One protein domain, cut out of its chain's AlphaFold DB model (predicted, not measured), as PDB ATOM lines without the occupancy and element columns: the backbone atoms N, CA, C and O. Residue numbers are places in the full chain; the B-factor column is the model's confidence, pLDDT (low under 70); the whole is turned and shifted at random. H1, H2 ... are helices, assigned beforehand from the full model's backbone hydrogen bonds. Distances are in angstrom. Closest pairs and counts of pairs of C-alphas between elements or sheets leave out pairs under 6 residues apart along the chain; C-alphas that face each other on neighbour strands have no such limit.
ATOM      1  N   LEU A 158     123.357 -45.043  61.039       88.94
ATOM      2  CA  LEU A 158     123.200 -45.748  62.320       88.94
ATOM      3  C   LEU A 158     123.984 -45.088  63.455       88.94
ATOM      4  O   LEU A 158     123.538 -45.167  64.599       88.94
ATOM      5  N   VAL A 159     125.119 -44.443  63.168       88.62
ATOM      6  CA  VAL A 159     125.875 -43.706  64.189       88.62
ATOM      7  C   VAL A 159     125.063 -42.499  64.625       88.62
ATOM      8  O   VAL A 159     124.796 -42.372  65.818       88.62
ATOM      9  N   ASP A 160     124.585 -41.691  63.679       91.25
ATOM     10  CA  ASP A 160     123.743 -40.527  63.968       91.25
ATOM     11  C   ASP A 160     122.542 -40.919  64.839       91.25
ATOM     12  O   ASP A 160     122.310 -40.340  65.898       91.25
ATOM     13  N   LYS A 161     121.823 -41.981  64.445       92.25
ATOM     14  CA  LYS A 161     120.690 -42.521  65.213       92.25
ATOM     15  C   LYS A 161     121.095 -43.008  66.602       92.25
ATOM     16  O   LYS A 161     120.321 -42.871  67.546       92.25
ATOM     17  N   THR A 162     122.281 -43.597  66.741       92.81
ATOM     18  CA  THR A 162     122.787 -44.076  68.033       92.81
ATOM     19  C   THR A 162     123.107 -42.909  68.960       92.81
ATOM     20  O   THR A 162     122.710 -42.952  70.123       92.81
ATOM     21  N   TYR A 163     123.746 -41.857  68.448       93.94
ATOM     22  CA  TYR A 163     124.028 -40.635  69.200       93.94
ATOM     23  C   TYR A 163     122.743 -39.915  69.614       93.94
ATOM     24  O   TYR A 163     122.567 -39.646  70.800       93.94
ATOM     25  N   THR A 164     121.795 -39.708  68.692       95.12
ATOM     26  CA  THR A 164     120.477 -39.125  69.006       95.12
ATOM     27  C   THR A 164     119.740 -39.931  70.071       95.12
ATOM     28  O   THR A 164     119.285 -39.382  71.071       95.12
ATOM     29  N   LYS A 165     119.700 -41.262  69.936       95.81
ATOM     30  CA  LYS A 165     119.066 -42.129  70.937       95.81
ATOM     31  C   LYS A 165     119.762 -42.069  72.297       95.81
ATOM     32  O   LYS A 165     119.088 -42.158  73.323       95.81
ATOM     33  N   LEU A 166     121.091 -41.983  72.319       95.69
ATOM     34  CA  LEU A 166     121.854 -41.836  73.554       95.69
ATOM     35  C   LEU A 166     121.526 -40.500  74.229       95.69
ATOM     36  O   LEU A 166     121.229 -40.504  75.419       95.69
ATOM     37  N   LEU A 167     121.507 -39.401  73.473       96.38
ATOM     38  CA  LEU A 167     121.145 -38.078  73.979       96.38
ATOM     39  C   LEU A 167     119.736 -38.076  74.589       96.38
ATOM     40  O   LEU A 167     119.596 -37.690  75.745       96.38
ATOM     41  N   HIS A 168     118.742 -38.623  73.879       96.38
ATOM     42  CA  HIS A 168     117.365 -38.749  74.375       96.38
ATOM     43  C   HIS A 168     117.292 -39.501  75.701       96.38
ATOM     44  O   HIS A 168     116.677 -39.034  76.654       96.38
ATOM     45  N   LYS A 169     117.973 -40.648  75.799       95.75
ATOM     46  CA  LYS A 169     117.996 -41.439  77.036       95.75
ATOM     47  C   LYS A 169     118.651 -40.707  78.200       95.75
ATOM     48  O   LYS A 169     118.231 -40.870  79.340       95.75
ATOM     49  N   LEU A 170     119.704 -39.941  77.928       95.75
ATOM     50  CA  LEU A 170     120.362 -39.144  78.957       95.75
ATOM     51  C   LEU A 170     119.477 -37.972  79.387       95.75
ATOM     52  O   LEU A 170     119.396 -37.696  80.579       95.75
ATOM     53  N   ALA A 171     118.778 -37.328  78.453       95.56
ATOM     54  CA  ALA A 171     117.839 -36.252  78.749       95.56
ATOM     55  C   ALA A 171     116.634 -36.737  79.575       95.56
ATOM     56  O   ALA A 171     116.220 -36.042  80.503       95.56
ATOM     57  N   GLU A 172     116.120 -37.941  79.295       95.19
ATOM     58  CA  GLU A 172     115.061 -38.599  80.080       95.19
ATOM     59  C   GLU A 172     115.443 -38.778  81.560       95.19
ATOM     60  O   GLU A 172     114.584 -38.644  82.428       95.19
ATOM     61  N   ASP A 173     116.724 -39.023  81.863       92.94
ATOM     62  CA  ASP A 173     117.247 -39.098  83.240       92.94
ATOM     63  C   ASP A 173     117.910 -37.782  83.698       92.94
ATOM     64  O   ASP A 173     118.740 -37.759  84.609       92.94
ATOM     65  N   HIS A 174     117.568 -36.656  83.062       92.38
ATOM     66  CA  HIS A 174     118.080 -35.320  83.393       92.38
ATOM     67  C   HIS A 174     119.616 -35.234  83.445       92.38
ATOM     68  O   HIS A 174     120.184 -34.540  84.290       92.38
ATOM     69  N   PHE A 175     120.292 -35.972  82.563       93.31
ATOM     70  CA  PHE A 175     121.751 -36.083  82.472       93.31
ATOM     71  C   PHE A 175     122.426 -36.549  83.772       93.31
ATOM     72  O   PHE A 175     123.612 -36.293  84.006       93.31
ATOM     73  N   ARG A 176     121.692 -37.262  84.631       89.44
ATOM     74  CA  ARG A 176     122.214 -37.771  85.897       89.44
ATOM     75  C   ARG A 176     123.366 -38.742  85.651       89.44
ATOM     76  O   ARG A 176     123.240 -39.725  84.932       89.44
ATOM     77  N   GLY A 177     124.510 -38.470  86.278       83.81
ATOM     78  CA  GLY A 177     125.686 -39.341  86.187       83.81
ATOM     79  C   GLY A 177     126.426 -39.288  84.847       83.81
ATOM     80  O   GLY A 177     127.312 -40.113  84.628       83.81
ATOM     81  N   VAL A 178     126.114 -38.330  83.964       91.12
ATOM     82  CA  VAL A 178     126.930 -38.078  82.769       91.12
ATOM     83  C   VAL A 178     128.320 -37.623  83.206       91.12
ATOM     84  O   VAL A 178     128.474 -36.612  83.892       91.12
ATOM     85  N   THR A 179     129.343 -38.378  82.811       90.44
ATOM     86  CA  THR A 179     130.732 -38.018  83.103       90.44
ATOM     87  C   THR A 179     131.196 -36.871  82.195       90.44
ATOM     88  O   THR A 179     130.641 -36.686  81.103       90.44
ATOM     89  N   PRO A 180     132.229 -36.105  82.593       88.94
ATOM     90  CA  PRO A 180     132.788 -35.052  81.749       88.94
ATOM     91  C   PRO A 180     133.231 -35.566  80.370       88.94
ATOM     92  O   PRO A 180     133.015 -34.898  79.361       88.94
ATOM     93  N   GLU A 181     133.793 -36.773  80.305       87.50
ATOM     94  CA  GLU A 181     134.256 -37.398  79.063       87.50
ATOM     95  C   GLU A 181     133.087 -37.703  78.125       87.50
ATOM     96  O   GLU A 181     133.161 -37.406  76.932       87.50
ATOM     97  N   LEU A 182     131.988 -38.249  78.658       90.56
ATOM     98  CA  LEU A 182     130.793 -38.549  77.870       90.56
ATOM     99  C   LEU A 182     130.120 -37.269  77.366       90.56
ATOM    100  O   LEU A 182     129.755 -37.194  76.194       90.56
ATOM    101  N   ARG A 183     130.006 -36.242  78.219       91.94
ATOM    102  CA  ARG A 183     129.489 -34.926  77.815       91.94
ATOM    103  C   ARG A 183     130.320 -34.342  76.675       91.94
ATOM    104  O   ARG A 183     129.758 -33.935  75.664       91.94
ATOM    105  N   ASN A 184     131.644 -34.326  76.821       90.12
ATOM    106  CA  ASN A 184     132.538 -33.776  75.805       90.12
ATOM    107  C   ASN A 184     132.468 -34.571  74.497       90.12
ATOM    108  O   ASN A 184     132.491 -33.966  73.431       90.12
ATOM    109  N   ASN A 185     132.333 -35.901  74.558       90.25
ATOM    110  CA  ASN A 185     132.154 -36.727  73.364       90.25
ATOM    111  C   ASN A 185     130.848 -36.409  72.623       90.25
ATOM    112  O   ASN A 185     130.874 -36.268  71.405       90.25
ATOM    113  N   LEU A 186     129.731 -36.281  73.347       92.31
ATOM    114  CA  LEU A 186     128.437 -35.928  72.760       92.31
ATOM    115  C   LEU A 186     128.493 -34.540  72.119       92.31
ATOM    116  O   LEU A 186     128.194 -34.414  70.938       92.31
ATOM    117  N   VAL A 187     128.945 -33.521  72.856       91.81
ATOM    118  CA  VAL A 187     129.044 -32.143  72.342       91.81
ATOM    119  C   VAL A 187     129.977 -32.066  71.131       91.81
ATOM    120  O   VAL A 187     129.625 -31.452  70.133       91.81
ATOM    121  N   ALA A 188     131.136 -32.732  71.175       89.38
ATOM    122  CA  ALA A 188     132.077 -32.745  70.054       89.38
ATOM    123  C   ALA A 188     131.565 -33.528  68.836       89.38
ATOM    124  O   ALA A 188     132.032 -33.288  67.724       89.38
ATOM    125  N   PHE A 189     130.647 -34.479  69.034       89.94
ATOM    126  CA  PHE A 189     130.050 -35.216  67.930       89.94
ATOM    127  C   PHE A 189     129.062 -34.351  67.152       89.94
ATOM    128  O   PHE A 189     129.069 -34.422  65.935       89.94
ATOM    129  N   TYR A 190     128.225 -33.531  67.793       90.56
ATOM    130  CA  TYR A 190     127.192 -32.773  67.079       90.56
ATOM    131  C   TYR A 190     127.753 -31.577  66.287       90.56
ATOM    132  O   TYR A 190     127.824 -30.459  66.786       90.56
ATOM    133  N   ASP A 191     128.066 -31.801  65.010       88.62
ATOM    134  CA  ASP A 191     128.247 -30.744  64.008       88.62
ATOM    135  C   ASP A 191     126.882 -30.353  63.413       88.62
ATOM    136  O   ASP A 191     126.243 -31.131  62.694       88.62
ATOM    137  N   LEU A 192     126.410 -29.144  63.739       86.06
ATOM    138  CA  LEU A 192     125.094 -28.657  63.323       86.06
ATOM    139  C   LEU A 192     124.998 -28.362  61.824       86.06
ATOM    140  O   LEU A 192     123.876 -28.269  61.323       86.06
ATOM    141  N   ASP A 193     126.113 -28.273  61.100       86.50
ATOM    142  CA  ASP A 193     126.137 -28.062  59.650       86.50
ATOM    143  C   ASP A 193     126.144 -29.390  58.877       86.50
ATOM    144  O   ASP A 193     125.672 -29.462  57.740       86.50
ATOM    145  N   ALA A 194     126.563 -30.483  59.518       86.25
ATOM    146  CA  ALA A 194     126.629 -31.804  58.904       86.25
ATOM    147  C   ALA A 194     125.243 -32.376  58.528       86.25
ATOM    148  O   ALA A 194     124.225 -32.037  59.150       86.25
ATOM    149  N   PRO A 195     125.151 -33.269  57.522       86.06
ATOM    150  CA  PRO A 195     123.888 -33.843  57.052       86.06
ATOM    151  C   PRO A 195     123.371 -34.961  57.979       86.06
ATOM    152  O   PRO A 195     123.202 -36.104  57.560       86.06
ATOM    153  N   PHE A 196     123.104 -34.625  59.244       85.38
ATOM    154  CA  PHE A 196     122.610 -35.546  60.267       85.38
ATOM    155  C   PHE A 196     121.344 -36.288  59.834       85.38
ATOM    156  O   PHE A 196     120.381 -35.675  59.366       85.38
ATOM    157  N   ALA A 197     121.278 -37.587  60.118       84.00
ATOM    158  CA  ALA A 197     120.087 -38.393  59.861       84.00
ATOM    159  C   ALA A 197     118.814 -37.822  60.512       84.00
ATOM    160  O   ALA A 197     117.747 -37.854  59.897       84.00
ATOM    161  N   ALA A 198     118.933 -37.259  61.721       80.94
ATOM    162  CA  ALA A 198     117.821 -36.645  62.445       80.94
ATOM    163  C   ALA A 198     117.228 -35.426  61.716       80.94
ATOM    164  O   ALA A 198     116.039 -35.177  61.848       80.94
ATOM    165  N   LYS A 199     117.994 -34.715  60.867       86.62
ATOM    166  CA  LYS A 199     117.490 -33.563  60.089       86.62
ATOM    167  C   LYS A 199     116.412 -33.935  59.066       86.62
ATOM    168  O   LYS A 199     115.715 -33.050  58.576       86.62
ATOM    169  N   LYS A 200     116.267 -35.224  58.734       88.88
ATOM    170  CA  LYS A 200     115.180 -35.723  57.875       88.88
ATOM    171  C   LYS A 200     113.804 -35.582  58.548       88.88
ATOM    172  O   LYS A 200     112.801 -35.574  57.843       88.88
ATOM    173  N   ASP A 201     113.766 -35.458  59.875       92.00
ATOM    174  CA  ASP A 201     112.562 -35.234  60.674       92.00
ATOM    175  C   ASP A 201     112.720 -33.943  61.494       92.00
ATOM    176  O   ASP A 201     113.539 -33.845  62.408       92.00
ATOM    177  N   ALA A 202     111.923 -32.925  61.163       92.00
ATOM    178  CA  ALA A 202     112.019 -31.622  61.809       92.00
ATOM    179  C   ALA A 202     111.730 -31.677  63.319       92.00
ATOM    180  O   ALA A 202     112.360 -30.940  64.078       92.00
ATOM    181  N   ALA A 203     110.807 -32.538  63.761       93.31
ATOM    182  CA  ALA A 203     110.447 -32.654  65.171       93.31
ATOM    183  C   ALA A 203     111.571 -33.329  65.969       93.31
ATOM    184  O   ALA A 203     111.979 -32.815  67.014       93.31
ATOM    185  N   GLU A 204     112.125 -34.422  65.440       92.44
ATOM    186  CA  GLU A 204     113.273 -35.113  66.042       92.44
ATOM    187  C   GLU A 204     114.501 -34.195  66.107       92.44
ATOM    188  O   GLU A 204     115.209 -34.143  67.119       92.44
ATOM    189  N   TRP A 205     114.745 -33.415  65.049       94.06
ATOM    190  CA  TRP A 205     115.862 -32.477  65.021       94.06
ATOM    191  C   TRP A 205     115.701 -31.350  66.044       94.06
ATOM    192  O   TRP A 205     116.641 -31.059  66.782       94.06
ATOM    193  N   GLN A 206     114.509 -30.759  66.162       94.88
ATOM    194  CA  GLN A 206     114.241 -29.746  67.190       94.88
ATOM    195  C   GLN A 206     114.422 -30.299  68.606       94.88
ATOM    196  O   GLN A 206     115.038 -29.641  69.446       94.88
ATOM    197  N   LYS A 207     113.938 -31.520  68.861       95.56
ATOM    198  CA  LYS A 207     114.139 -32.207  70.141       95.56
ATOM    199  C   LYS A 207     115.627 -32.428  70.429       95.56
ATOM    200  O   LYS A 207     116.092 -32.088  71.513       95.56
ATOM    201  N   THR A 208     116.380 -32.920  69.445       94.94
ATOM    202  CA  THR A 208     117.835 -33.130  69.546       94.94
ATOM    203  C   THR A 208     118.562 -31.832  69.906       94.94
ATOM    204  O   THR A 208     119.368 -31.818  70.832       94.94
ATOM    205  N   LEU A 209     118.246 -30.720  69.230       94.94
ATOM    206  CA  LEU A 209     118.840 -29.408  69.518       94.94
ATOM    207  C   LEU A 209     118.505 -28.908  70.929       94.94
ATOM    208  O   LEU A 209     119.365 -28.347  71.610       94.94
ATOM    209  N   HIS A 210     117.260 -29.102  71.372       96.00
ATOM    210  CA  HIS A 210     116.836 -28.716  72.714       96.00
ATOM    211  C   HIS A 210     117.625 -29.470  73.790       96.00
ATOM    212  O   HIS A 210     118.176 -28.858  74.702       96.00
ATOM    213  N   GLU A 211     117.722 -30.789  73.662       96.25
ATOM    214  CA  GLU A 211     118.434 -31.626  74.624       96.25
ATOM    215  C   GLU A 211     119.947 -31.414  74.593       96.25
ATOM    216  O   GLU A 211     120.582 -31.429  75.645       96.25
ATOM    217  N   LEU A 212     120.523 -31.142  73.418       95.25
ATOM    218  CA  LEU A 212     121.932 -30.775  73.300       95.25
ATOM    219  C   LEU A 212     122.227 -29.491  74.086       95.25
ATOM    220  O   LEU A 212     123.187 -29.440  74.852       95.25
ATOM    221  N   LYS A 213     121.347 -28.489  73.992       94.62
ATOM    222  CA  LYS A 213     121.463 -27.253  74.776       94.62
ATOM    223  C   LYS A 213     121.351 -27.505  76.286       94.62
ATOM    224  O   LYS A 213     122.050 -26.861  77.070       94.62
ATOM    225  N   LEU A 214     120.496 -28.436  76.716       94.06
ATOM    226  CA  LEU A 214     120.405 -28.836  78.127       94.06
ATOM    227  C   LEU A 214     121.686 -29.546  78.606       94.06
ATOM    228  O   LEU A 214     122.179 -29.261  79.700       94.06
ATOM    229  N   LEU A 215     122.257 -30.425  77.778       93.75
ATOM    230  CA  LEU A 215     123.527 -31.099  78.057       93.75
ATOM    231  C   LEU A 215     124.678 -30.089  78.210       93.75
ATOM    232  O   LEU A 215     125.486 -30.193  79.136       93.75
ATOM    233  N   GLU A 216     124.743 -29.085  77.333       90.31
ATOM    234  CA  GLU A 216     125.736 -28.009  77.408       90.31
ATOM    235  C   GLU A 216     125.618 -27.197  78.705       90.31
ATOM    236  O   GLU A 216     126.640 -26.847  79.296       90.31
ATOM    237  N   GLY A 217     124.393 -26.959  79.184       85.38
ATOM    238  CA  GLY A 217     124.122 -26.265  80.446       85.38
ATOM    239  C   GLY A 217     124.376 -27.092  81.712       85.38
ATOM    240  O   GLY A 217     124.376 -26.534  82.809       85.38
ATOM    241  N   THR A 218     124.604 -28.405  81.591       80.19
ATOM    242  CA  THR A 218     124.859 -29.276  82.746       80.19
ATOM    243  C   THR A 218     126.304 -29.086  83.234       80.19
ATOM    244  O   THR A 218     127.238 -29.289  82.448       80.19
TER     245      THR A 218
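What this domain is: This is residues 158 to 218 of the 224 residues of an uncharacterized protein of Acidobacteria bacterium (UniProt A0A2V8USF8). Three helices, H1, H2 and H4, pack round a small common core with their centres at the corners of a triangle, and they cross one another at steep tilts instead of running side by side. The short helix H3 covers one end of this group, next to the first parts of H1 and H4, and the stretch from H2 crosses over to it. The printed part has 61 residues, with four named helices in the order H1, H2, H3, H4 along the chain and no named strand; the class is all helix, with 45 residues in the helices. The whole is compact, with a radius of gyration of the C-alphas of 10.8 A, and its outline is only just elongated, spanning 30 by 20 by 19 A.

How they stand to each other: The longest helix, H4, residues 202 to 217, is the hub and touches three other helices. H1, residues 158 to 172, touches H4 along residues 208 to 215 of H4 alone. The closest C-alphas of the two, those of Ala 171 and Glu 211, are 6.2 A apart, and the helices run the same way at a steep tilt of 59 degrees. H2, residues 180 to 189, touches H4 at residues 212 to 216 of H4 alone, and the closest C-alphas, those of Arg 183 and Leu 215, are 7.1 A apart. H2 and H4 run opposite ways at a tilt of 37 degrees, only just steep. H1 and H2 are close but not clearly touching: their closest C-alphas, those of Tyr 163 and Leu 186, are 7.4 A apart, and they run opposite ways at a steep tilt of 46 degrees. H3, residues 197 to 200, touches H1 at residues 160 to 164 of H1 alone, with the C-alphas of Asp 160 and Ala 197 the closest at 5.9 A. H3 and H4 touch only at the corner by their link, with residues 204 to 208 of H4 alone; the C-alphas of Ala 198 and Trp 205 are the closest at 5.3 A. H2 and H3 are apart. In H1, H2 and H4 every O i to N i+4 pair is within hydrogen-bond range; H3 is too short for such a pair, and its one O i to N i+3 pair is within range.

Where its parts are: H4 runs from C-alpha 202 at (112.019, -31.622, 61.809) to C-alpha 217 at (124.122, -26.265, 80.446), a length of 22.9 A. H1 begins at C-alpha 158, (123.200, -45.748, 62.320), and is 20.8 A long. H2 is 14.1 A long and H3 is 5.9 A long.

The domain as a whole: The two C-alphas farthest apart, those of Gly 177 and Lys 200, are 30.4 A from each other. The printed part has no cut. The link from H3 to H4 is tight, and those from H1 to H2 and from H2 to H3 are short. The mean pLDDT of the printed part is 91.2, and no printed residue is under 70.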